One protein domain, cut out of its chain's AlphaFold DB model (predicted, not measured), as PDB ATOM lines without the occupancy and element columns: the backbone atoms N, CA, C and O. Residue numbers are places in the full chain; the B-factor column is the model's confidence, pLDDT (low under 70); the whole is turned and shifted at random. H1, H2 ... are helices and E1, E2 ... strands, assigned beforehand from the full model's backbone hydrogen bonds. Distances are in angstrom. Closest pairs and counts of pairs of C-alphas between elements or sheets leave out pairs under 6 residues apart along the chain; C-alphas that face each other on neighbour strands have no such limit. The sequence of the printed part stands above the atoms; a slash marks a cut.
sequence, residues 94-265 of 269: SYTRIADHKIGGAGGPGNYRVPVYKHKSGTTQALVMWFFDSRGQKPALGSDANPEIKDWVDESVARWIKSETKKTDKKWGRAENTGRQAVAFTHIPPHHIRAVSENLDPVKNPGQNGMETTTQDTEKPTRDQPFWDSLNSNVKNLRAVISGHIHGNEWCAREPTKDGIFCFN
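What this domain is: This is residues 94 to 265 of the 269 residues of an uncharacterized protein of Pterula gracilis (UniProt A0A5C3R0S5). One twisted wall of six strands has H1 over one face, with H4 side by side with H1; the small H3 packs at the E5 and E6 end, and the short H2 sits near the last turns of H1, where the chain folds back into E3. The 172 printed residues run E1 E2 H1 H2 E3 H3 H4 E4 E5 E6, four named helices and six named strands, with under half of the residues in named elements. The mixed sheet has the order E1, E2, E3, E4, E6, E5; the class is mixed, helices and strands. It is compact, with a radius of gyration of the C-alphas of 16.8 A and spans of 48 by 47 by 27 A.

How they stand to each other: From Ser 94, look first at residues 97 to 98, which pair antiparallel with residues 112 to 113 of E1, residues 112 to 117. E1 and E2, residues 125 to 132, form an antiparallel hairpin; find N 114 and O 129, 2.8 A. H1, residues 155 to 172, is on the sheet, in two layers, a helix on one face of a sheet. H2, residues 175 to 178, only grazes the sheet and is close to H1 but not clearly touching, C-alphas 169 and 175 being closest at 6.8 A. E3, residues 181 to 186, is parallel to E2, with N 130 and O 183 at 2.9 A. H3, residues 191 to 197, and H4, residues 225 to 234, only graze the sheet; they only just touch, with 3 pairs of C-alphas within 8 A, the closest His 192 and Gln 225 at 7.6 A. H4 touches H1 at a shallow tilt of 8 degrees, the same way, C-alphas 158 and 227 being closest at 4.6 A. E4, residues 238 to 243, is parallel to E3, with N 242 and O 184 at 2.8 A. E2, H1 H2, E3 and E3, H3 H4, E4 are strand-helix-strand units, parallel neighbour strands with helices between, both crossovers right-handed. E5, residues 251 to 254, and E6, residues 261 to 264, form a hairpin, N 253 and O 262 at 2.9 A; E6 is parallel to E4, N 243 and O 263 at 2.8 A. Every O i to N i+4 pair is within hydrogen-bond range in H4, 13 of 14 in H1 and 1 of 3 in H3, where 3 of 4 O i to N i+3 pairs are; H2 is too short for an i+4 pair.

Where its parts are: Find C-alpha 112 at (152.254, 149.278, 61.985), where E1 begins. E2 spans 19.8 A, E3 17.4 A and H1 26.1 A, from C-alpha 155 at (144.799, 150.506, 49.226). E6 ends at C-alpha 264, (138.963, 134.067, 63.263).

The domain as a whole: The C-alphas of Gly 142 and Asn 177 are the two farthest apart, 53.6 A. The printed part has no cut. The links E2 to H1 and H3 to H4 are long. Confidence is under 70 at residue 94 and residues 137 to 148.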
ATOM      1  N   SER A  94     160.989 151.455  71.867       66.62
ATOM      2  CA  SER A  94     159.919 150.790  71.107       66.62
ATOM      3  C   SER A  94     160.402 150.338  69.720       66.62
ATOM      4  O   SER A  94     160.839 151.126  68.868       66.62
ATOM      5  N   TYR A  95     160.306 149.031  69.468       80.75
ATOM      6  CA  TYR A  95     160.601 148.431  68.166       80.75
ATOM      7  C   TYR A  95     159.463 148.596  67.152       80.75
ATOM      8  O   TYR A  95     159.649 148.257  65.981       80.75
ATOM      9  N   THR A  96     158.334 149.187  67.544       86.62
ATOM     10  CA  THR A  96     157.207 149.456  66.650       86.62
ATOM     11  C   THR A  96     157.633 150.352  65.485       86.62
ATOM     12  O   THR A  96     158.361 151.339  65.633       86.62
ATOM     13  N   ARG A  97     157.219 149.974  64.277       88.75
ATOM     14  CA  ARG A  97     157.424 150.719  63.033       88.75
ATOM     15  C   ARG A  97     156.053 151.080  62.481       88.75
ATOM     16  O   ARG A  97     155.442 150.283  61.774       88.75
ATOM     17  N   ILE A  98     155.579 152.257  62.865       88.31
ATOM     18  CA  ILE A  98     154.294 152.810  62.428       88.31
ATOM     19  C   ILE A  98     154.420 153.268  60.973       88.31
ATOM     20  O   ILE A  98     155.486 153.744  60.563       88.31
ATOM     21  N   ALA A  99     153.360 153.076  60.194       88.50
ATOM     22  CA  ALA A  99     153.263 153.597  58.844       88.50
ATOM     23  C   ALA A  99     153.292 155.138  58.845       88.50
ATOM     24  O   ALA A  99     153.114 155.795  59.872       88.50
ATOM     25  N   ASP A 100     153.569 155.732  57.684       90.00
ATOM     26  CA  ASP A 100     153.416 157.179  57.537       90.00
ATOM     27  C   ASP A 100     151.938 157.566  57.711       90.00
ATOM     28  O   ASP A 100     151.062 156.810  57.305       90.00
ATOM     29  N   HIS A 101     151.663 158.752  58.262       82.31
ATOM     30  CA  HIS A 101     150.306 159.266  58.500       82.31
ATOM     31  C   HIS A 101     149.396 159.295  57.256       82.31
ATOM     32  O   HIS A 101     148.183 159.400  57.392       82.31
ATOM     33  N   LYS A 102     149.960 159.223  56.043       87.31
ATOM     34  CA  LYS A 102     149.209 159.145  54.779       87.31
ATOM     35  C   LYS A 102     148.795 157.721  54.389       87.31
ATOM     36  O   LYS A 102     148.171 157.544  53.346       87.31
ATOM     37  N   ILE A 103     149.199 156.710  55.154       91.88
ATOM     38  CA  ILE A 103     148.895 155.298  54.912       91.88
ATOM     39  C   ILE A 103     147.716 154.877  55.788       91.88
ATOM     40  O   ILE A 103     147.744 155.099  56.994       91.88
ATOM     41  N   GLY A 104     146.724 154.231  55.174       88.75
ATOM     42  CA  GLY A 104     145.514 153.739  55.839       88.75
ATOM     43  C   GLY A 104     144.237 154.525  55.536       88.75
ATOM     44  O   GLY A 104     143.161 154.135  55.977       88.75
ATOM     45  N   GLY A 105     144.325 155.584  54.725       86.25
ATOM     46  CA  GLY A 105     143.167 156.392  54.338       86.25
ATOM     47  C   GLY A 105     142.574 157.198  55.499       86.25
ATOM     48  O   GLY A 105     143.099 157.222  56.614       86.25
ATOM     49  N   ALA A 106     141.474 157.905  55.231       81.75
ATOM     50  CA  ALA A 106     140.755 158.636  56.272       81.75
ATOM     51  C   ALA A 106     140.237 157.658  57.337       81.75
ATOM     52  O   ALA A 106     139.599 156.659  57.001       81.75
ATOM     53  N   GLY A 107     140.538 157.946  58.606       76.19
ATOM     54  CA  GLY A 107     140.126 157.120  59.740       76.19
ATOM     55  C   GLY A 107     140.940 155.843  59.965       76.19
ATOM     56  O   GLY A 107     140.594 155.108  60.877       76.19
ATOM     57  N   GLY A 108     142.004 155.580  59.189       82.88
ATOM     58  CA  GLY A 108     142.820 154.363  59.325       82.88
ATOM     59  C   GLY A 108     144.289 154.563  59.741       82.88
ATOM     60  O   GLY A 108     145.169 153.972  59.113       82.88
ATOM     61  N   PRO A 109     144.641 155.402  60.734       82.31
ATOM     62  CA  PRO A 109     146.043 155.667  61.070       82.31
ATOM     63  C   PRO A 109     146.773 154.477  61.729       82.31
ATOM     64  O   PRO A 109     147.999 154.509  61.849       82.31
ATOM     65  N   GLY A 110     146.061 153.431  62.167       84.38
ATOM     66  CA  GLY A 110     146.552 152.344  63.022       84.38
ATOM     67  C   GLY A 110     147.408 151.269  62.342       84.38
ATOM     68  O   GLY A 110     147.421 150.126  62.787       84.38
ATOM     69  N   ASN A 111     148.138 151.594  61.273       90.75
ATOM     70  CA  ASN A 111     148.945 150.623  60.530       90.75
ATOM     71  C   ASN A 111     150.393 150.581  61.042       90.75
ATOM     72  O   ASN A 111     151.101 151.591  61.019       90.75
ATOM     73  N   TYR A 112     150.883 149.416  61.478       93.69
ATOM     74  CA  TYR A 112     152.254 149.278  61.985       93.69
ATOM     75  C   TYR A 112     152.798 147.848  61.902       93.69
ATOM     76  O   TYR A 112     152.083 146.881  61.656       93.69
ATOM     77  N   ARG A 113     154.114 147.703  62.092       93.62
ATOM     78  CA  ARG A 113     154.773 146.396  62.231       93.62
ATOM     79  C   ARG A 113     155.735 146.358  63.409       93.62
ATOM     80  O   ARG A 113     156.403 147.351  63.702       93.62
ATOM     81  N   VAL A 114     155.861 145.194  64.031       92.12
ATOM     82  CA  VAL A 114     156.757 144.948  65.166       92.12
ATOM     83  C   VAL A 114     157.731 143.824  64.802       92.12
ATOM     84  O   VAL A 114     157.316 142.678  64.621       92.12
ATOM     85  N   PRO A 115     159.030 144.124  64.637       90.88
ATOM     86  CA  PRO A 115     160.048 143.106  64.457       90.88
ATOM     87  C   PRO A 115     160.449 142.484  65.799       90.88
ATOM     88  O   PRO A 115     160.793 143.196  66.739       90.88
ATOM     89  N   VAL A 116     160.491 141.156  65.846       88.94
ATOM     90  CA  VAL A 116     161.075 140.370  66.940       88.94
ATOM     91  C   VAL A 116     162.434 139.860  66.479       88.94
ATOM     92  O   VAL A 116     162.560 139.272  65.401       88.94
ATOM     93  N   TYR A 117     163.469 140.108  67.273       87.00
ATOM     94  CA  TYR A 117     164.855 139.792  66.929       87.00
ATOM     95  C   TYR A 117     165.296 138.473  67.556       87.00
ATOM     96  O   TYR A 117     164.894 138.151  68.668       87.00
ATOM     97  N   LYS A 118     166.165 137.726  66.860       83.25
ATOM     98  CA  LYS A 118     166.713 136.451  67.363       83.25
ATOM     99  C   LYS A 118     167.503 136.623  68.666       83.25
ATOM    100  O   LYS A 118     167.559 135.710  69.479       83.25
ATOM    101  N   HIS A 119     168.130 137.786  68.848       80.44
ATOM    102  CA  HIS A 119     168.979 138.093  69.996       80.44
ATOM    103  C   HIS A 119     168.797 139.552  70.415       80.44
ATOM    104  O   HIS A 119     168.597 140.416  69.563       80.44
ATOM    105  N   LYS A 120     168.957 139.835  71.713       77.38
ATOM    106  CA  LYS A 120     168.786 141.170  72.316       77.38
ATOM    107  C   LYS A 120     169.632 142.273  71.661       77.38
ATOM    108  O   LYS A 120     169.170 143.399  71.529       77.38
ATOM    109  N   SER A 121     170.860 141.959  71.253       77.88
ATOM    110  CA  SER A 121     171.792 142.888  70.591       77.88
ATOM    111  C   SER A 121     171.899 142.673  69.076       77.88
ATOM    112  O   SER A 121     172.668 143.358  68.404       77.88
ATOM    113  N   GLY A 122     171.158 141.706  68.531       75.50
ATOM    114  CA  GLY A 122     171.232 141.328  67.127       75.50
ATOM    115  C   GLY A 122     170.319 142.172  66.248       75.50
ATOM    116  O   GLY A 122     169.322 142.737  66.687       75.50
ATOM    117  N   THR A 123     170.627 142.203  64.957       78.62
ATOM    118  CA  THR A 123     169.791 142.879  63.961       78.62
ATOM    119  C   THR A 123     168.961 141.920  63.109       78.62
ATOM    120  O   THR A 123     168.129 142.351  62.309       78.62
ATOM    121  N   THR A 124     169.159 140.614  63.291       83.19
ATOM    122  CA  THR A 124     168.442 139.571  62.558       83.19
ATOM    123  C   THR A 124     167.060 139.351  63.158       83.19
ATOM    124  O   THR A 124     166.920 138.948  64.313       83.19
ATOM    125  N   GLN A 125     166.035 139.592  62.347       89.00
ATOM    126  CA  GLN A 125     164.636 139.399  62.718       89.00
ATOM    127  C   GLN A 125     164.255 137.915  62.618       89.00
ATOM    128  O   GLN A 125     164.526 137.271  61.603       89.00
ATOM    129  N   ALA A 126     163.628 137.388  63.668       90.00
ATOM    130  CA  ALA A 126     163.032 136.056  63.710       90.00
ATOM    131  C   ALA A 126     161.574 136.084  63.232       90.00
ATOM    132  O   ALA A 126     161.159 135.220  62.464       90.00
ATOM    133  N   LEU A 127     160.827 137.110  63.641       92.12
ATOM    134  CA  LEU A 127     159.405 137.281  63.359       92.12
ATOM    135  C   LEU A 127     159.114 138.753  63.038       92.12
ATOM    136  O   LEU A 127     159.745 139.656  63.588       92.12
ATOM    137  N   VAL A 128     158.157 139.001  62.149       94.25
ATOM    138  CA  VAL A 128     157.548 140.319  61.947       94.25
ATOM    139  C   VAL A 128     156.048 140.190  62.168       94.25
ATOM    140  O   VAL A 128     155.380 139.459  61.442       94.25
ATOM    141  N   MET A 129     155.527 140.905  63.157       94.94
ATOM    142  CA  MET A 129     154.091 141.019  63.401       94.94
ATOM    143  C   MET A 129     153.570 142.251  62.660       94.94
ATOM    144  O   MET A 129     154.113 143.340  62.845       94.94
ATOM    145  N   TRP A 130     152.570 142.083  61.800       97.12
ATOM    146  CA  TRP A 130     151.936 143.159  61.035       97.12
ATOM    147  C   TRP A 130     150.552 143.460  61.591       97.12
ATOM    148  O   TRP A 130     149.812 142.532  61.883       97.12
ATOM    149  N   PHE A 131     150.204 144.737  61.692       94.88
ATOM    150  CA  PHE A 131     148.928 145.203  62.220       94.88
ATOM    151  C   PHE A 131     148.313 146.158  61.205       94.88
ATOM    152  O   PHE A 131     148.961 147.130  60.794       94.88
ATOM    153  N   PHE A 132     147.102 145.831  60.769       94.94
ATOM    154  CA  PHE A 132     146.396 146.524  59.705       94.94
ATOM    155  C   PHE A 132     145.087 147.098  60.229       94.94
ATOM    156  O   PHE A 132     144.277 146.389  60.823       94.94
ATOM    157  N   ASP A 133     144.904 148.392  59.991       90.88
ATOM    158  CA  ASP A 133     143.711 149.120  60.398       90.88
ATOM    159  C   ASP A 133     142.615 148.907  59.349       90.88
ATOM    160  O   ASP A 133     142.668 149.468  58.250       90.88
ATOM    161  N   SER A 134     141.653 148.043  59.677       89.69
ATOM    162  CA  SER A 134     140.474 147.782  58.848       89.69
ATOM    163  C   SER A 134     139.402 148.861  58.973       89.69
ATOM    164  O   SER A 134     138.380 148.749  58.303       89.69
ATOM    165  N   ARG A 135     139.621 149.907  59.782       85.25
ATOM    166  CA  ARG A 135     138.659 150.984  60.035       85.25
ATOM    167  C   ARG A 135     137.316 150.429  60.535       85.25
ATOM    168  O   ARG A 135     137.324 149.467  61.290       85.25
ATOM    169  N   GLY A 136     136.187 151.039  60.160       75.88
ATOM    170  CA  GLY A 136     134.853 150.654  60.647       75.88
ATOM    171  C   GLY A 136     134.338 151.503  61.812       75.88
ATOM    172  O   GLY A 136     133.427 151.097  62.532       75.88
ATOM    173  N   GLN A 137     134.910 152.692  62.020       66.69
ATOM    174  CA  GLN A 137     134.489 153.586  63.097       66.69
ATOM    175  C   GLN A 137     133.133 154.222  62.778       66.69
ATOM    176  O   GLN A 137     132.964 154.921  61.771       66.69
ATOM    177  N   LYS A 138     132.179 154.043  63.694       58.34
ATOM    178  CA  LYS A 138     130.963 154.858  63.721       58.34
ATOM    179  C   LYS A 138     131.296 156.247  64.277       58.34
ATOM    180  O   LYS A 138     132.097 156.341  65.209       58.34
ATOM    181  N   PRO A 139     130.697 157.324  63.740       54.69
ATOM    182  CA  PRO A 139     130.880 158.656  64.298       54.69
ATOM    183  C   PRO A 139     130.423 158.705  65.759       54.69
ATOM    184  O   PRO A 139     129.485 158.006  66.158       54.69
ATOM    185  N   ALA A 140     131.080 159.551  66.553       51.69
ATOM    186  CA  ALA A 140     130.630 159.838  67.906       51.69
ATOM    187  C   ALA A 140     129.224 160.456  67.850       51.69
ATOM    188  O   ALA A 140     128.951 161.353  67.050       51.69
ATOM    189  N   LEU A 141     128.313 159.981  68.703       45.53
ATOM    190  CA  LEU A 141     126.957 160.527  68.777       45.53
ATOM    191  C   LEU A 141     127.021 162.033  69.089       45.53
ATOM    192  O   LEU A 141     127.505 162.428  70.147       45.53
ATOM    193  N   GLY A 142     126.525 162.859  68.162       47.78
ATOM    194  CA  GLY A 142     126.501 164.321  68.283       47.78
ATOM    195  C   GLY A 142     127.681 165.063  67.647       47.78
ATOM    196  O   GLY A 142     127.761 166.277  67.819       47.78
ATOM    197  N   SER A 143     128.586 164.388  66.920       51.25
ATOM    198  CA  SER A 143     129.581 165.084  66.098       51.25
ATOM    199  C   SER A 143     129.022 165.420  64.710       51.25
ATOM    200  O   SER A 143     128.574 164.549  63.970       51.25
ATOM    201  N   ASP A 144     129.120 166.693  64.318       51.81
ATOM    202  CA  ASP A 144     128.929 167.131  62.922       51.81
ATOM    203  C   ASP A 144     130.111 166.701  62.025       51.81
ATOM    204  O   ASP A 144     130.082 166.823  60.799       51.81
ATOM    205  N   ALA A 145     131.180 166.202  62.651       49.91
ATOM    206  CA  ALA A 145     132.401 165.755  62.016       49.91
ATOM    207  C   ALA A 145     132.466 164.223  62.032       49.91
ATOM    208  O   ALA A 145     132.781 163.608  63.051       49.91
ATOM    209  N   ASN A 146     132.114 163.655  60.880       51.59
ATOM    210  CA  ASN A 146     132.803 162.620  60.097       51.59
ATOM    211  C   ASN A 146     131.746 161.644  59.538       51.59
ATOM    212  O   ASN A 146     131.026 161.031  60.327       51.59
ATOM    213  N   PRO A 147     131.591 161.492  58.205       59.97
ATOM    214  CA  PRO A 147     130.765 160.413  57.671       59.97
ATOM    215  C   PRO A 147     131.270 159.068  58.204       59.97
ATOM    216  O   PRO A 147     132.453 158.936  58.519       59.97
ATOM    217  N   GLU A 148     130.371 158.085  58.286       64.50
ATOM    218  CA  GLU A 148     130.692 156.698  58.630       64.50
ATOM    219  C   GLU A 148     132.018 156.267  57.989       64.50
ATOM    220  O   GLU A 148     132.162 156.254  56.757       64.50
ATOM    221  N   ILE A 149     133.019 155.977  58.830       70.88
ATOM    222  CA  ILE A 149     134.314 155.520  58.343       70.88
ATOM    223  C   ILE A 149     134.120 154.063  57.966       70.88
ATOM    224  O   ILE A 149     134.089 153.174  58.815       70.88
ATOM    225  N   LYS A 150     134.008 153.837  56.665       80.00
ATOM    226  CA  LYS A 150     133.828 152.505  56.109       80.00
ATOM    227  C   LYS A 150     134.975 151.548  56.470       80.00
ATOM    228  O   LYS A 150     136.107 151.960  56.729       80.00
ATOM    229  N   ASP A 151     134.660 150.265  56.431       86.69
ATOM    230  CA  ASP A 151     135.314 149.155  57.118       86.69
ATOM    231  C   ASP A 151     136.178 148.279  56.191       86.69
ATOM    232  O   ASP A 151     135.916 147.095  55.985       86.69
ATOM    233  N   TRP A 152     137.241 148.850  55.617       92.44
ATOM    234  CA  TRP A 152     138.268 148.051  54.934       92.44
ATOM    235  C   TRP A 152     139.691 148.540  55.203       92.44
ATOM    236  O   TRP A 152     139.908 149.686  55.585       92.44
ATOM    237  N   VAL A 153     140.701 147.724  54.922       94.06
ATOM    238  CA  VAL A 153     142.104 148.154  54.907       94.06
ATOM    239  C   VAL A 153     142.386 148.911  53.607       94.06
ATOM    240  O   VAL A 153     142.284 148.356  52.513       94.06
ATOM    241  N   ASP A 154     142.744 150.191  53.709       94.31
ATOM    242  CA  ASP A 154     142.917 151.080  52.553       94.31
ATOM    243  C   ASP A 154     144.025 150.632  51.574       94.31
ATOM    244  O   ASP A 154     145.074 150.113  51.961       94.31
ATOM    245  N   GLU A 155     143.850 150.906  50.276       96.38
ATOM    246  CA  GLU A 155     144.799 150.506  49.226       96.38
ATOM    247  C   GLU A 155     146.211 151.107  49.384       96.38
ATOM    248  O   GLU A 155     147.200 150.553  48.889       96.38
ATOM    249  N   SER A 156     146.358 152.231  50.091       97.25
ATOM    250  CA  SER A 156     147.674 152.787  50.419       97.25
ATOM    251  C   SER A 156     148.510 151.824  51.274       97.25
ATOM    252  O   SER A 156     149.733 151.759  51.103       97.25
ATOM    253  N   VAL A 157     147.864 150.997  52.105       97.81
ATOM    254  CA  VAL A 157     148.506 149.951  52.916       97.81
ATOM    255  C   VAL A 157     149.128 148.880  52.020       97.81
ATOM    256  O   VAL A 157     150.250 148.442  52.272       97.81
ATOM    257  N   ALA A 158     148.488 148.530  50.901       98.19
ATOM    258  CA  ALA A 158     149.035 147.581  49.933       98.19
ATOM    259  C   ALA A 158     150.391 148.047  49.372       98.19
ATOM    260  O   ALA A 158     151.350 147.269  49.285       98.19
ATOM    261  N   ARG A 159     150.508 149.336  49.032       97.69
ATOM    262  CA  ARG A 159     151.771 149.939  48.569       97.69
ATOM    263  C   ARG A 159     152.813 149.995  49.685       97.69
ATOM    264  O   ARG A 159     154.000 149.773  49.426       97.69
ATOM    265  N   TRP A 160     152.378 150.259  50.914       98.06
ATOM    266  CA  TRP A 160     153.243 150.277  52.088       98.06
ATOM    267  C   TRP A 160     153.834 148.896  52.398       98.06
ATOM    268  O   TRP A 160     155.056 148.801  52.518       98.06
ATOM    269  N   ILE A 161     153.027 147.827  52.399       98.50
ATOM    270  CA  ILE A 161     153.487 146.437  52.577       98.50
ATOM    271  C   ILE A 161     154.611 146.128  51.585       98.50
ATOM    272  O   ILE A 161     155.718 145.781  51.993       98.50
ATOM    273  N   LYS A 162     154.366 146.338  50.285       98.31
ATOM    274  CA  LYS A 162     155.354 146.098  49.220       98.31
ATOM    275  C   LYS A 162     156.650 146.888  49.420       98.31
ATOM    276  O   LYS A 162     157.746 146.386  49.164       98.31
ATOM    277  N   SER A 163     156.542 148.146  49.843       97.94
ATOM    278  CA  SER A 163     157.701 149.003  50.105       97.94
ATOM    279  C   SER A 163     158.508 148.501  51.305       97.94
ATOM    280  O   SER A 163     159.733 148.367  51.227       97.94
ATOM    281  N   GLU A 164     157.836 148.174  52.407       96.62
ATOM    282  CA  GLU A 164     158.474 147.760  53.654       96.62
ATOM    283  C   GLU A 164     159.071 146.354  53.587       96.62
ATOM    284  O   GLU A 164     160.157 146.139  54.138       96.62
ATOM    285  N   THR A 165     158.443 145.415  52.877       96.56
ATOM    286  CA  THR A 165     159.031 144.092  52.618       96.56
ATOM    287  C   THR A 165     160.301 144.233  51.787       96.56
ATOM    288  O   THR A 165     161.353 143.766  52.215       96.56
ATOM    289  N   LYS A 166     160.269 145.005  50.689       96.75
ATOM    290  CA  LYS A 166     161.448 145.262  49.845       96.75
ATOM    291  C   LYS A 166     162.592 145.917  50.621       96.75
ATOM    292  O   LYS A 166     163.746 145.515  50.470       96.75
ATOM    293  N   LYS A 167     162.303 146.922  51.455       94.75
ATOM    294  CA  LYS A 167     163.320 147.560  52.313       94.75
ATOM    295  C   LYS A 167     163.903 146.572  53.324       94.75
ATOM    296  O   LYS A 167     165.112 146.570  53.542       94.75
ATOM    297  N   THR A 168     163.053 145.745  53.931       91.56
ATOM    298  CA  THR A 168     163.469 144.746  54.925       91.56
ATOM    299  C   THR A 168     164.346 143.676  54.283       91.56
ATOM    300  O   THR A 168     165.422 143.396  54.804       91.56
ATOM    301  N   ASP A 169     163.957 143.156  53.119       93.94
ATOM    302  CA  ASP A 169     164.733 142.166  52.367       93.94
ATOM    303  C   ASP A 169     166.070 142.722  51.888       93.94
ATOM    304  O   ASP A 169     167.095 142.052  52.008       93.94
ATOM    305  N   LYS A 170     166.091 143.969  51.403       94.38
ATOM    306  CA  LYS A 170     167.340 144.632  51.009       94.38
ATOM    307  C   LYS A 170     168.302 144.778  52.189       94.38
ATOM    308  O   LYS A 170     169.507 144.655  52.002       94.38
ATOM    309  N   LYS A 171     167.787 145.084  53.383       90.56
ATOM    310  CA  LYS A 171     168.618 145.350  54.564       90.56
ATOM    311  C   LYS A 171     169.086 144.076  55.266       90.56
ATOM    312  O   LYS A 171     170.210 144.044  55.754       90.56
ATOM    313  N   TRP A 172     168.232 143.059  55.344       88.06
ATOM    314  CA  TRP A 172     168.450 141.892  56.207       88.06
ATOM    315  C   TRP A 172     168.465 140.557  55.469       88.06
ATOM    316  O   TRP A 172     168.599 139.522  56.111       88.06
ATOM    317  N   GLY A 173     168.328 140.569  54.144       91.19
ATOM    318  CA  GLY A 173     168.163 139.369  53.338       91.19
ATOM    319  C   GLY A 173     166.699 138.947  53.222       91.19
ATOM    320  O   GLY A 173     165.845 139.284  54.055       91.19
ATOM    321  N   ARG A 174     166.426 138.194  52.152       92.69
ATOM    322  CA  ARG A 174     165.102 137.647  51.847       92.69
ATOM    323  C   ARG A 174     164.602 136.758  52.981       92.69
ATOM    324  O   ARG A 174     165.386 136.049  53.620       92.69
ATOM    325  N   ALA A 175     163.294 136.776  53.223       90.50
ATOM    326  CA  ALA A 175     162.695 135.991  54.299       90.50
ATOM    327  C   ALA A 175     162.973 134.482  54.160       90.50
ATOM    328  O   ALA A 175     163.307 133.840  55.155       90.50
ATOM    329  N   GLU A 176     162.941 133.947  52.931       88.94
ATOM    330  CA  GLU A 176     163.183 132.518  52.672       88.94
ATOM    331  C   GLU A 176     164.610 132.095  53.060       88.94
ATOM    332  O   GLU A 176     164.812 131.024  53.624       88.94
ATOM    333  N   ASN A 177     165.591 132.976  52.845       91.12
ATOM    334  CA  ASN A 177     167.004 132.696  53.126       91.12
ATOM    335  C   ASN A 177     167.371 132.882  54.606       91.12
ATOM    336  O   ASN A 177     168.385 132.373  55.070       91.12
ATOM    337  N   THR A 178     166.585 133.664  55.345       89.25
ATOM    338  CA  THR A 178     166.896 134.055  56.734       89.25
ATOM    339  C   THR A 178     166.106 133.257  57.772       89.25
ATOM    340  O   THR A 178     166.388 133.342  58.976       89.25
ATOM    341  N   GLY A 179     165.104 132.499  57.313       89.50
ATOM    342  CA  GLY A 179     164.135 131.810  58.160       89.50
ATOM    343  C   GLY A 179     163.206 132.766  58.913       89.50
ATOM    344  O   GLY A 179     162.556 132.343  59.867       89.50
ATOM    345  N   ARG A 180     163.155 134.050  58.526       92.19
ATOM    346  CA  ARG A 180     162.287 135.057  59.148       92.19
ATOM    347  C   ARG A 180     160.832 134.690  58.896       92.19
ATOM    348  O   ARG A 180     160.472 134.397  57.763       92.19
ATOM    349  N   GLN A 181     159.989 134.768  59.917       93.81
ATOM    350  CA  GLN A 181     158.554 134.478  59.851       93.81
ATOM    351  C   GLN A 181     157.720 135.756  59.923       93.81
ATOM    352  O   GLN A 181     158.237 136.818  60.281       93.81
ATOM    353  N   ALA A 182     156.445 135.674  59.557       95.50
ATOM    354  CA  ALA A 182     155.502 136.765  59.734       95.50
ATOM    355  C   ALA A 182     154.132 136.267  60.197       95.50
ATOM    356  O   ALA A 182     153.684 135.194  59.801       95.50
ATOM    357  N   VAL A 183     153.466 137.085  61.004       96.12
ATOM    358  CA  VAL A 183     152.044 136.958  61.343       96.12
ATOM    359  C   VAL A 183     151.380 138.306  61.107       96.12
ATOM    360  O   VAL A 183     152.042 139.343  61.208       96.12
ATOM    361  N   ALA A 184     150.103 138.296  60.759       97.00
ATOM    362  CA  ALA A 184     149.337 139.502  60.494       97.00
ATOM    363  C   ALA A 184     148.077 139.551  61.351       97.00
ATOM    364  O   ALA A 184     147.464 138.522  61.614       97.00
ATOM    365  N   PHE A 185     147.693 140.763  61.722       95.06
ATOM    366  CA  PHE A 185     146.505 141.082  62.487       95.06
ATOM    367  C   PHE A 185     145.706 142.132  61.724       95.06
ATOM    368  O   PHE A 185     146.263 143.119  61.241       95.06
ATOM    369  N   THR A 186     144.413 141.894  61.601       92.69
ATOM    370  CA  THR A 186     143.406 142.842  61.119       92.69
ATOM    371  C   THR A 186     142.171 142.591  61.961       92.69
ATOM    372  O   THR A 186     141.926 141.444  62.312       92.69
ATOM    373  N   HIS A 187     141.409 143.612  62.336       89.50
ATOM    374  CA  HIS A 187     140.238 143.352  63.169       89.50
ATOM    375  C   HIS A 187     139.134 142.684  62.341       89.50
ATOM    376  O   HIS A 187     138.771 141.536  62.607       89.50
ATOM    377  N   ILE A 188     138.696 143.353  61.272       89.50
ATOM    378  CA  ILE A 188     137.654 142.861  60.369       89.50
ATOM    379  C   ILE A 188     138.281 141.921  59.326       89.50
ATOM    380  O   ILE A 188     139.278 142.301  58.691       89.50
ATOM    381  N   PRO A 189     137.737 140.709  59.110       92.44
ATOM    382  CA  PRO A 189     138.281 139.761  58.144       92.44
ATOM    383  C   PRO A 189     138.212 140.299  56.712       92.44
ATOM    384  O   PRO A 189     137.183 140.857  56.328       92.44
ATOM    385  N   PRO A 190     139.251 140.102  55.884       93.88
ATOM    386  CA  PRO A 190     139.189 140.442  54.464       93.88
ATOM    387  C   PRO A 190     138.038 139.714  53.763       93.88
ATOM    388  O   PRO A 190     137.763 138.556  54.082       93.88
ATOM    389  N   HIS A 191     137.413 140.337  52.766       93.44
ATOM    390  CA  HIS A 191     136.290 139.775  52.017       93.44
ATOM    391  C   HIS A 191     136.600 138.395  51.434       93.44
ATOM    392  O   HIS A 191     135.762 137.495  51.455       93.44
ATOM    393  N   HIS A 192     137.842 138.187  50.991       92.38
ATOM    394  CA  HIS A 192     138.335 136.899  50.493       92.38
ATOM    395  C   HIS A 192     138.061 135.727  51.453       92.38
ATOM    396  O   HIS A 192     137.835 134.597  51.024       92.38
ATOM    397  N   ILE A 193     138.061 135.986  52.761       92.62
ATOM    398  CA  ILE A 193     137.897 134.966  53.797       92.62
ATOM    399  C   ILE A 193     136.461 134.454  53.901       92.62
ATOM    400  O   ILE A 193     136.256 133.350  54.404       92.62
ATOM    401  N   ARG A 194     135.479 135.164  53.335       91.12
ATOM    402  CA  ARG A 194     134.088 134.704  53.277       91.12
ATOM    403  C   ARG A 194     133.961 133.306  52.663       91.12
ATOM    404  O   ARG A 194     133.286 132.440  53.213       91.12
ATOM    405  N   ALA A 195     134.680 133.052  51.569       90.56
ATOM    406  CA  ALA A 195     134.674 131.744  50.920       90.56
ATOM    407  C   ALA A 195     135.273 130.638  51.809       90.56
ATOM    408  O   ALA A 195     134.920 129.472  51.660       90.56
ATOM    409  N   VAL A 196     136.173 130.986  52.736       91.69
ATOM    410  CA  VAL A 196     136.718 130.038  53.718       91.69
ATOM    411  C   VAL A 196     135.678 129.743  54.791       91.69
ATOM    412  O   VAL A 196     135.425 128.573  55.062       91.69
ATOM    413  N   SER A 197     135.053 130.779  55.362       89.88
ATOM    414  CA  SER A 197     134.058 130.619  56.428       89.88
ATOM    415  C   SER A 197     132.823 129.836  55.977       89.88
ATOM    416  O   SER A 197     132.296 129.041  56.744       89.88
ATOM    417  N   GLU A 198     132.391 130.007  54.725       90.38
ATOM    418  CA  GLU A 198     131.232 129.300  54.157       90.38
ATOM    419  C   GLU A 198     131.499 127.804  53.882       90.38
ATOM    420  O   GLU A 198     130.558 127.045  53.661       90.38
ATOM    421  N   ASN A 199     132.764 127.364  53.899       90.94
ATOM    422  CA  ASN A 199     133.173 125.994  53.556       90.94
ATOM    423  C   ASN A 199     133.942 125.291  54.688       90.94
ATOM    424  O   ASN A 199     134.722 124.367  54.437       90.94
ATOM    425  N   LEU A 200     133.760 125.731  55.933       91.62
ATOM    426  CA  LEU A 200     134.406 125.106  57.083       91.62
ATOM    427  C   LEU A 200     133.841 123.707  57.351       91.62
ATOM    428  O   LEU A 200     132.650 123.445  57.209       91.62
ATOM    429  N   ASP A 201     134.710 122.810  57.808       90.88
ATOM    430  CA  ASP A 201     134.333 121.481  58.279       90.88
ATOM    431  C   ASP A 201     134.213 121.544  59.810       90.88
ATOM    432  O   ASP A 201     135.234 121.721  60.474       90.88
ATOM    433  N   PRO A 202     133.018 121.396  60.412       89.56
ATOM    434  CA  PRO A 202     132.837 121.533  61.862       89.56
ATOM    435  C   PRO A 202     133.671 120.563  62.707       89.56
ATOM    436  O   PRO A 202     133.948 120.848  63.870       89.56
ATOM    437  N   VAL A 203     134.097 119.427  62.138       90.62
ATOM    438  CA  VAL A 203     134.965 118.459  62.825       90.62
ATOM    439  C   VAL A 203     136.422 118.923  62.806       90.62
ATOM    440  O   VAL A 203     137.151 118.706  63.772       90.62
ATOM    441  N   LYS A 204     136.864 119.575  61.724       90.44
ATOM    442  CA  LYS A 204     138.239 120.090  61.587       90.44
ATOM    443  C   LYS A 204     138.409 121.511  62.122       90.44
ATOM    444  O   LYS A 204     139.514 121.890  62.500       90.44
ATOM    445  N   ASN A 205     137.335 122.289  62.127       90.81
ATOM    446  CA  ASN A 205     137.280 123.699  62.481       90.81
ATOM    447  C   ASN A 205     136.210 123.884  63.577       90.81
ATOM    448  O   ASN A 205     135.135 124.419  63.296       90.81
ATOM    449  N   PRO A 206     136.441 123.384  64.804       87.25
ATOM    450  CA  PRO A 206     135.483 123.538  65.897       87.25
ATOM    451  C   PRO A 206     135.350 125.013  66.302       87.25
ATOM    452  O   PRO A 206     136.256 125.799  66.044       87.25
ATOM    453  N   GLY A 207     134.248 125.364  66.977       83.12
ATOM    454  CA  GLY A 207     134.010 126.720  67.505       83.12
ATOM    455  C   GLY A 207     133.036 127.585  66.690       83.12
ATOM    456  O   GLY A 207     132.811 128.744  67.030       83.12
ATOM    457  N   GLN A 208     132.380 127.012  65.677       81.62
ATOM    458  CA  GLN A 208     131.392 127.677  64.806       81.62
ATOM    459  C   GLN A 208     129.979 127.800  65.429       81.62
ATOM    460  O   GLN A 208     128.974 127.723  64.728       81.62
ATOM    461  N   ASN A 209     129.876 127.926  66.757       75.31
ATOM    462  CA  ASN A 209     128.594 127.884  67.485       75.31
ATOM    463  C   ASN A 209     127.983 129.275  67.738       75.31
ATOM    464  O   ASN A 209     127.138 129.430  68.620       75.31
ATOM    465  N   GLY A 210     128.455 130.300  67.033       73.50
ATOM    466  CA  GLY A 210     128.094 131.694  67.238       73.50
ATOM    467  C   GLY A 210     127.606 132.386  65.968       73.50
ATOM    468  O   GLY A 210     127.116 131.762  65.031       73.50
ATOM    469  N   MET A 211     127.697 133.714  65.972       70.56
ATOM    470  CA  MET A 211     127.256 134.563  64.867       70.56
ATOM    471  C   MET A 211     128.131 134.380  63.622       70.56
ATOM    472  O   MET A 211     129.349 134.227  63.729       70.56
ATOM    473  N   GLU A 212     127.500 134.433  62.446       76.12
ATOM    474  CA  GLU A 212     128.187 134.341  61.156       76.12
ATOM    475  C   GLU A 212     129.276 135.410  61.019       76.12
ATOM    476  O   GLU A 212     129.092 136.572  61.379       76.12
ATOM    477  N   THR A 213     130.425 135.009  60.475       79.06
ATOM    478  CA  THR A 213     131.541 135.917  60.221       79.06
ATOM    479  C   THR A 213     131.152 136.939  59.151       79.06
ATOM    480  O   THR A 213     130.848 136.575  58.016       79.06
ATOM    481  N   THR A 214     131.223 138.227  59.483       84.31
ATOM    482  CA  THR A 214     131.167 139.313  58.498       84.31
ATOM    483  C   THR A 214     132.577 139.667  58.024       84.31
ATOM    484  O   THR A 214     133.584 139.276  58.619       84.31
ATOM    485  N   THR A 215     132.657 140.376  56.900       89.75
ATOM    486  CA  THR A 215     133.925 140.715  56.244       89.75
ATOM    487  C   THR A 215     133.953 142.182  55.834       89.75
ATOM    488  O   THR A 215     132.902 142.816  55.766       89.75
ATOM    489  N   GLN A 216     135.153 142.687  55.549       89.44
ATOM    490  CA  GLN A 216     135.409 144.067  55.139       89.44
ATOM    491  C   GLN A 216     134.562 144.484  53.929       89.44
ATOM    492  O   GLN A 216     134.483 143.745  52.945       89.44
ATOM    493  N   ASP A 217     133.985 145.689  54.007       85.56
ATOM    494  CA  ASP A 217     133.153 146.347  52.993       85.56
ATOM    495  C   ASP A 217     132.179 145.388  52.285       85.56
ATOM    496  O   ASP A 217     132.346 145.005  51.121       85.56
ATOM    497  N   THR A 218     131.120 145.010  53.006       79.50
ATOM    498  CA  THR A 218     130.065 144.130  52.477       79.50
ATOM    499  C   THR A 218     129.346 144.704  51.247       79.50
ATOM    500  O   THR A 218     128.836 143.933  50.432       79.50
ATOM    501  N   GLU A 219     129.339 146.030  51.063       84.12
ATOM    502  CA  GLU A 219     128.728 146.704  49.909       84.12
ATOM    503  C   GLU A 219     129.587 146.589  48.644       84.12
ATOM    504  O   GLU A 219     129.071 146.454  47.531       84.12
ATOM    505  N   LYS A 220     130.914 146.665  48.793       88.12
ATOM    506  CA  LYS A 220     131.878 146.552  47.701       88.12
ATOM    507  C   LYS A 220     133.013 145.580  48.070       88.12
ATOM    508  O   LYS A 220     134.144 146.026  48.289       88.12
ATOM    509  N   PRO A 221     132.755 144.263  47.931       85.31
ATOM    510  CA  PRO A 221     133.662 143.127  48.175       85.31
ATOM    511  C   PRO A 221     135.090 143.148  47.611       85.31
ATOM    512  O   PRO A 221     135.856 142.219  47.820       85.31
ATOM    513  N   THR A 222     135.432 144.131  46.780       92.19
ATOM    514  CA  THR A 222     136.710 144.199  46.051       92.19
ATOM    515  C   THR A 222     137.623 145.307  46.559       92.19
ATOM    516  O   THR A 222     138.729 145.478  46.046       92.19
ATOM    517  N   ARG A 223     137.176 146.109  47.531       92.88
ATOM    518  CA  ARG A 223     137.931 147.275  48.011       92.88
ATOM    519  C   ARG A 223     139.160 146.919  48.831       92.88
ATOM    520  O   ARG A 223     140.149 147.642  48.759       92.88
ATOM    521  N   ASP A 224     139.114 145.816  49.560       94.44
ATOM    522  CA  ASP A 224     140.228 145.273  50.334       94.44
ATOM    523  C   ASP A 224     141.107 144.306  49.514       94.44
ATOM    524  O   ASP A 224     142.195 143.928  49.954       94.44
ATOM    525  N   GLN A 225     140.700 143.957  48.287       95.25
ATOM    526  CA  GLN A 225     141.465 143.083  47.391       95.25
ATOM    527  C   GLN A 225     142.926 143.538  47.205       95.25
ATOM    528  O   GLN A 225     143.821 142.692  47.317       95.25
ATOM    529  N   PRO A 226     143.240 144.839  46.994       97.31
ATOM    530  CA  PRO A 226     144.629 145.288  46.901       97.31
ATOM    531  C   PRO A 226     145.441 144.983  48.166       97.31
ATOM    532  O   PRO A 226     146.622 144.635  48.071       97.31
ATOM    533  N   PHE A 227     144.824 145.106  49.345       96.88
ATOM    534  CA  PHE A 227     145.450 144.757  50.616       96.88
ATOM    535  C   PHE A 227     145.729 143.251  50.683       96.88
ATOM    536  O   PHE A 227     146.885 142.862  50.882       96.88
ATOM    537  N   TRP A 228     144.709 142.422  50.450       95.50
ATOM    538  CA  TRP A 228     144.832 140.967  50.533       95.50
ATOM    539  C   TRP A 228     145.877 140.414  49.558       95.50
ATOM    540  O   TRP A 228     146.742 139.616  49.936       95.50
ATOM    541  N   ASP A 229     145.871 140.893  48.313       95.75
ATOM    542  CA  ASP A 229     146.857 140.487  47.317       95.75
ATOM    543  C   ASP A 229     148.260 140.972  47.662       95.75
ATOM    544  O   ASP A 229     149.228 140.226  47.488       95.75
ATOM    545  N   SER A 230     148.415 142.195  48.175       97.44
ATOM    546  CA  SER A 230     149.735 142.699  48.557       97.44
ATOM    547  C   SER A 230     150.321 141.935  49.740       97.44
ATOM    548  O   SER A 230     151.502 141.577  49.692       97.44
ATOM    549  N   LEU A 231     149.515 141.629  50.760       97.12
ATOM    550  CA  LEU A 231     149.935 140.845  51.918       97.12
ATOM    551  C   LEU A 231     150.475 139.474  51.481       97.12
ATOM    552  O   LEU A 231     151.634 139.154  51.747       97.12
ATOM    553  N   ASN A 232     149.696 138.720  50.704       94.81
ATOM    554  CA  ASN A 232     150.066 137.370  50.261       94.81
ATOM    555  C   ASN A 232     151.151 137.354  49.158       94.81
ATOM    556  O   ASN A 232     151.924 136.398  49.011       94.81
ATOM    557  N   SER A 233     151.257 138.413  48.349       94.62
ATOM    558  CA  SER A 233     152.287 138.498  47.305       94.62
ATOM    559  C   SER A 233     153.639 138.984  47.822       94.62
ATOM    560  O   SER A 233     154.659 138.549  47.292       94.62
ATOM    561  N   ASN A 234     153.677 139.838  48.846       96.56
ATOM    562  CA  ASN A 234     154.916 140.463  49.315       96.56
ATOM    563  C   ASN A 234     155.428 139.893  50.644       96.56
ATOM    564  O   ASN A 234     156.636 139.921  50.875       96.56
ATOM    565  N   VAL A 235     154.557 139.363  51.508       95.62
ATOM    566  CA  VAL A 235     154.942 138.733  52.782       95.62
ATOM    567  C   VAL A 235     154.972 137.214  52.599       95.62
ATOM    568  O   VAL A 235     154.136 136.481  53.108       95.62
ATOM    569  N   LYS A 236     155.950 136.716  51.833       91.06
ATOM    570  CA  LYS A 236     156.052 135.288  51.455       91.06
ATOM    571  C   LYS A 236     156.253 134.317  52.619       91.06
ATOM    572  O   LYS A 236     156.091 133.115  52.464       91.06
ATOM    573  N   ASN A 237     156.622 134.842  53.776       92.38
ATOM    574  CA  ASN A 237     156.856 134.119  55.016       92.38
ATOM    575  C   ASN A 237     155.693 134.253  56.016       92.38
ATOM    576  O   ASN A 237     155.896 134.058  57.218       92.38
ATOM    577  N   LEU A 238     154.510 134.647  55.542       94.94
ATOM    578  CA  LEU A 238     153.298 134.757  56.344       94.94
ATOM    579  C   LEU A 238     152.833 133.371  56.803       94.94
ATOM    580  O   LEU A 238     152.674 132.459  55.998       94.94
ATOM    581  N   ARG A 239     152.647 133.209  58.114       93.31
ATOM    582  CA  ARG A 239     152.217 131.950  58.739       93.31
ATOM    583  C   ARG A 239     150.747 131.936  59.081       93.31
ATOM    584  O   ARG A 239     150.097 130.918  58.872       93.31
ATOM    585  N   ALA A 240     150.256 133.055  59.593       94.69
ATOM    586  CA  ALA A 240     148.864 133.216  59.947       94.69
ATOM    587  C   ALA A 240     148.420 134.667  59.765       94.69
ATOM    588  O   ALA A 240     149.211 135.596  59.972       94.69
ATOM    589  N   VAL A 241     147.150 134.834  59.417       96.00
ATOM    590  CA  VAL A 241     146.397 136.078  59.576       96.00
ATOM    591  C   VAL A 241     145.360 135.843  60.665       96.00
ATOM    592  O   VAL A 241     144.679 134.820  60.645       96.00
ATOM    593  N   ILE A 242     145.280 136.753  61.627       94.75
ATOM    594  CA  ILE A 242     144.458 136.615  62.827       94.75
ATOM    595  C   ILE A 242     143.483 137.788  62.879       94.75
ATOM    596  O   ILE A 242     143.893 138.941  62.736       94.75
ATOM    597  N   SER A 243     142.201 137.476  63.057       92.44
ATOM    598  CA  SER A 243     141.088 138.422  62.990       92.44
ATOM    599  C   SER A 243     140.106 138.251  64.143       92.44
ATOM    600  O   SER A 243     140.198 137.276  64.887       92.44
ATOM    601  N   GLY A 244     139.199 139.213  64.301       86.19
ATOM    602  CA  GLY A 244     138.032 139.171  65.188       86.19
ATOM    603  C   GLY A 244     136.803 139.695  64.442       86.19
ATOM    604  O   GLY A 244     136.655 139.351  63.271       86.19
ATOM    605  N   HIS A 245     136.009 140.562  65.082       84.19
ATOM    606  CA  HIS A 245     134.896 141.387  64.581       84.19
ATOM    607  C   HIS A 245     133.497 140.942  65.007       84.19
ATOM    608  O   HIS A 245     132.691 141.764  65.437       84.19
ATOM    609  N   ILE A 246     133.182 139.652  64.879       72.31
ATOM    610  CA  ILE A 246     131.853 139.133  65.222       72.31
ATOM    611  C   ILE A 246     131.972 138.150  66.379       72.31
ATOM    612  O   ILE A 246     132.498 137.048  66.229       72.31
ATOM    613  N   HIS A 247     131.421 138.564  67.521       72.25
ATOM    614  CA  HIS A 247     131.716 138.093  68.881       72.25
ATOM    615  C   HIS A 247     131.504 136.598  69.169       72.25
ATOM    616  O   HIS A 247     131.745 136.130  70.280       72.25
ATOM    617  N   GLY A 248     130.972 135.841  68.212       71.75
ATOM    618  CA  GLY A 248     130.441 134.502  68.446       71.75
ATOM    619  C   GLY A 248     131.370 133.356  68.059       71.75
ATOM    620  O   GLY A 248     131.542 132.430  68.851       71.75
ATOM    621  N   ASN A 249     131.913 133.392  66.843       81.69
ATOM    622  CA  ASN A 249     132.624 132.259  66.255       81.69
ATOM    623  C   ASN A 249     134.118 132.271  66.590       81.69
ATOM    624  O   ASN A 249     134.743 133.322  66.671       81.69
ATOM    625  N   GLU A 250     134.694 131.079  66.713       87.88
ATOM    626  CA  GLU A 250     136.139 130.859  66.710       87.88
ATOM    627  C   GLU A 250     136.463 129.740  65.727       87.88
ATOM    628  O   GLU A 250     135.803 128.703  65.744       87.88
ATOM    629  N   TRP A 251     137.453 129.938  64.861       91.25
ATOM    630  CA  TRP A 251     137.963 128.885  63.989       91.25
ATOM    631  C   TRP A 251     139.308 129.280  63.378       91.25
ATOM    632  O   TRP A 251     139.583 130.448  63.120       91.25
ATOM    633  N   CYS A 252     140.132 128.284  63.057       93.00
ATOM    634  CA  CYS A 252     141.290 128.454  62.183       93.00
ATOM    635  C   CYS A 252     141.186 127.489  61.008       93.00
ATOM    636  O   CYS A 252     140.895 126.308  61.202       93.00
ATOM    637  N   ALA A 253     141.466 127.963  59.798       93.88
ATOM    638  CA  ALA A 253     141.463 127.148  58.589       93.88
ATOM    639  C   ALA A 253     142.613 127.535  57.657       93.88
ATOM    640  O   ALA A 253     143.084 128.672  57.645       93.88
ATOM    641  N   ARG A 254     143.078 126.569  56.860       91.88
ATOM    642  CA  ARG A 254     144.005 126.848  55.762       91.88
ATOM    643  C   ARG A 254     143.214 127.444  54.603       91.88
ATOM    644  O   ARG A 254     142.285 126.815  54.107       91.88
ATOM    645  N   GLU A 255     143.599 128.635  54.174       87.31
ATOM    646  CA  GLU A 255     143.011 129.304  53.022       87.31
ATOM    647  C   GLU A 255     143.553 128.658  51.726       87.31
ATOM    648  O   GLU A 255     144.773 128.546  51.558       87.31
ATOM    649  N   PRO A 256     142.679 128.186  50.816       83.56
ATOM    650  CA  PRO A 256     143.083 127.311  49.714       83.56
ATOM    651  C   PRO A 256     143.818 128.012  48.561       83.56
ATOM    652  O   PRO A 256     144.507 127.341  47.796       83.56
ATOM    653  N   THR A 257     143.686 129.331  48.392       83.12
ATOM    654  CA  THR A 257     144.236 130.045  47.221       83.12
ATOM    655  C   THR A 257     145.627 130.644  47.443       83.12
ATOM    656  O   THR A 257     146.362 130.866  46.479       83.12
ATOM    657  N   LYS A 258     146.010 130.915  48.693       79.25
ATOM    658  CA  LYS A 258     147.271 131.553  49.098       79.25
ATOM    659  C   LYS A 258     148.093 130.694  50.074       79.25
ATOM    660  O   LYS A 258     149.185 131.115  50.446       79.25
ATOM    661  N   ASP A 259     147.602 129.507  50.453       75.38
ATOM    662  CA  ASP A 259     148.269 128.505  51.314       75.38
ATOM    663  C   ASP A 259     148.689 129.024  52.712       75.38
ATOM    664  O   ASP A 259     149.626 128.533  53.349       75.38
ATOM    665  N   GLY A 260     147.974 130.036  53.214       83.81
ATOM    666  CA  GLY A 260     148.143 130.598  54.557       83.81
ATOM    667  C   GLY A 260     147.122 130.048  55.554       83.81
ATOM    668  O   GLY A 260     146.066 129.556  55.163       83.81
ATOM    669  N   ILE A 261     147.407 130.144  56.855       93.88
ATOM    670  CA  ILE A 261     146.397 129.906  57.898       93.88
ATOM    671  C   ILE A 261     145.649 131.216  58.151       93.88
ATOM    672  O   ILE A 261     146.268 132.269  58.308       93.88
ATOM    673  N   PHE A 262     144.325 131.157  58.215       94.88
ATOM    674  CA  PHE A 262     143.497 132.237  58.730       94.88
ATOM    675  C   PHE A 262     142.846 131.785  60.032       94.88
ATOM    676  O   PHE A 262     142.298 130.686  60.083       94.88
ATOM    677  N   CYS A 263     142.911 132.622  61.063       93.81
ATOM    678  CA  CYS A 263     142.248 132.408  62.341       93.81
ATOM    679  C   CYS A 263     141.272 133.548  62.606       93.81
ATOM    680  O   CYS A 263     141.661 134.715  62.651       93.81
ATOM    681  N   PHE A 264     140.008 133.193  62.776       91.88
ATOM    682  CA  PHE A 264     138.963 134.067  63.263       91.88
ATOM    683  C   PHE A 264     138.781 133.781  64.750       91.88
ATOM    684  O   PHE A 264     138.404 132.673  65.128       91.88
ATOM    685  N   ASN A 265     139.089 134.762  65.586       88.69
ATOM    686  CA  ASN A 265     139.044 134.609  67.027       88.69
ATOM    687  C   ASN A 265     137.748 135.200  67.576       88.69
ATOM    688  O   ASN A 265     137.301 136.263  67.142       88.69
TER     689      ASN A 265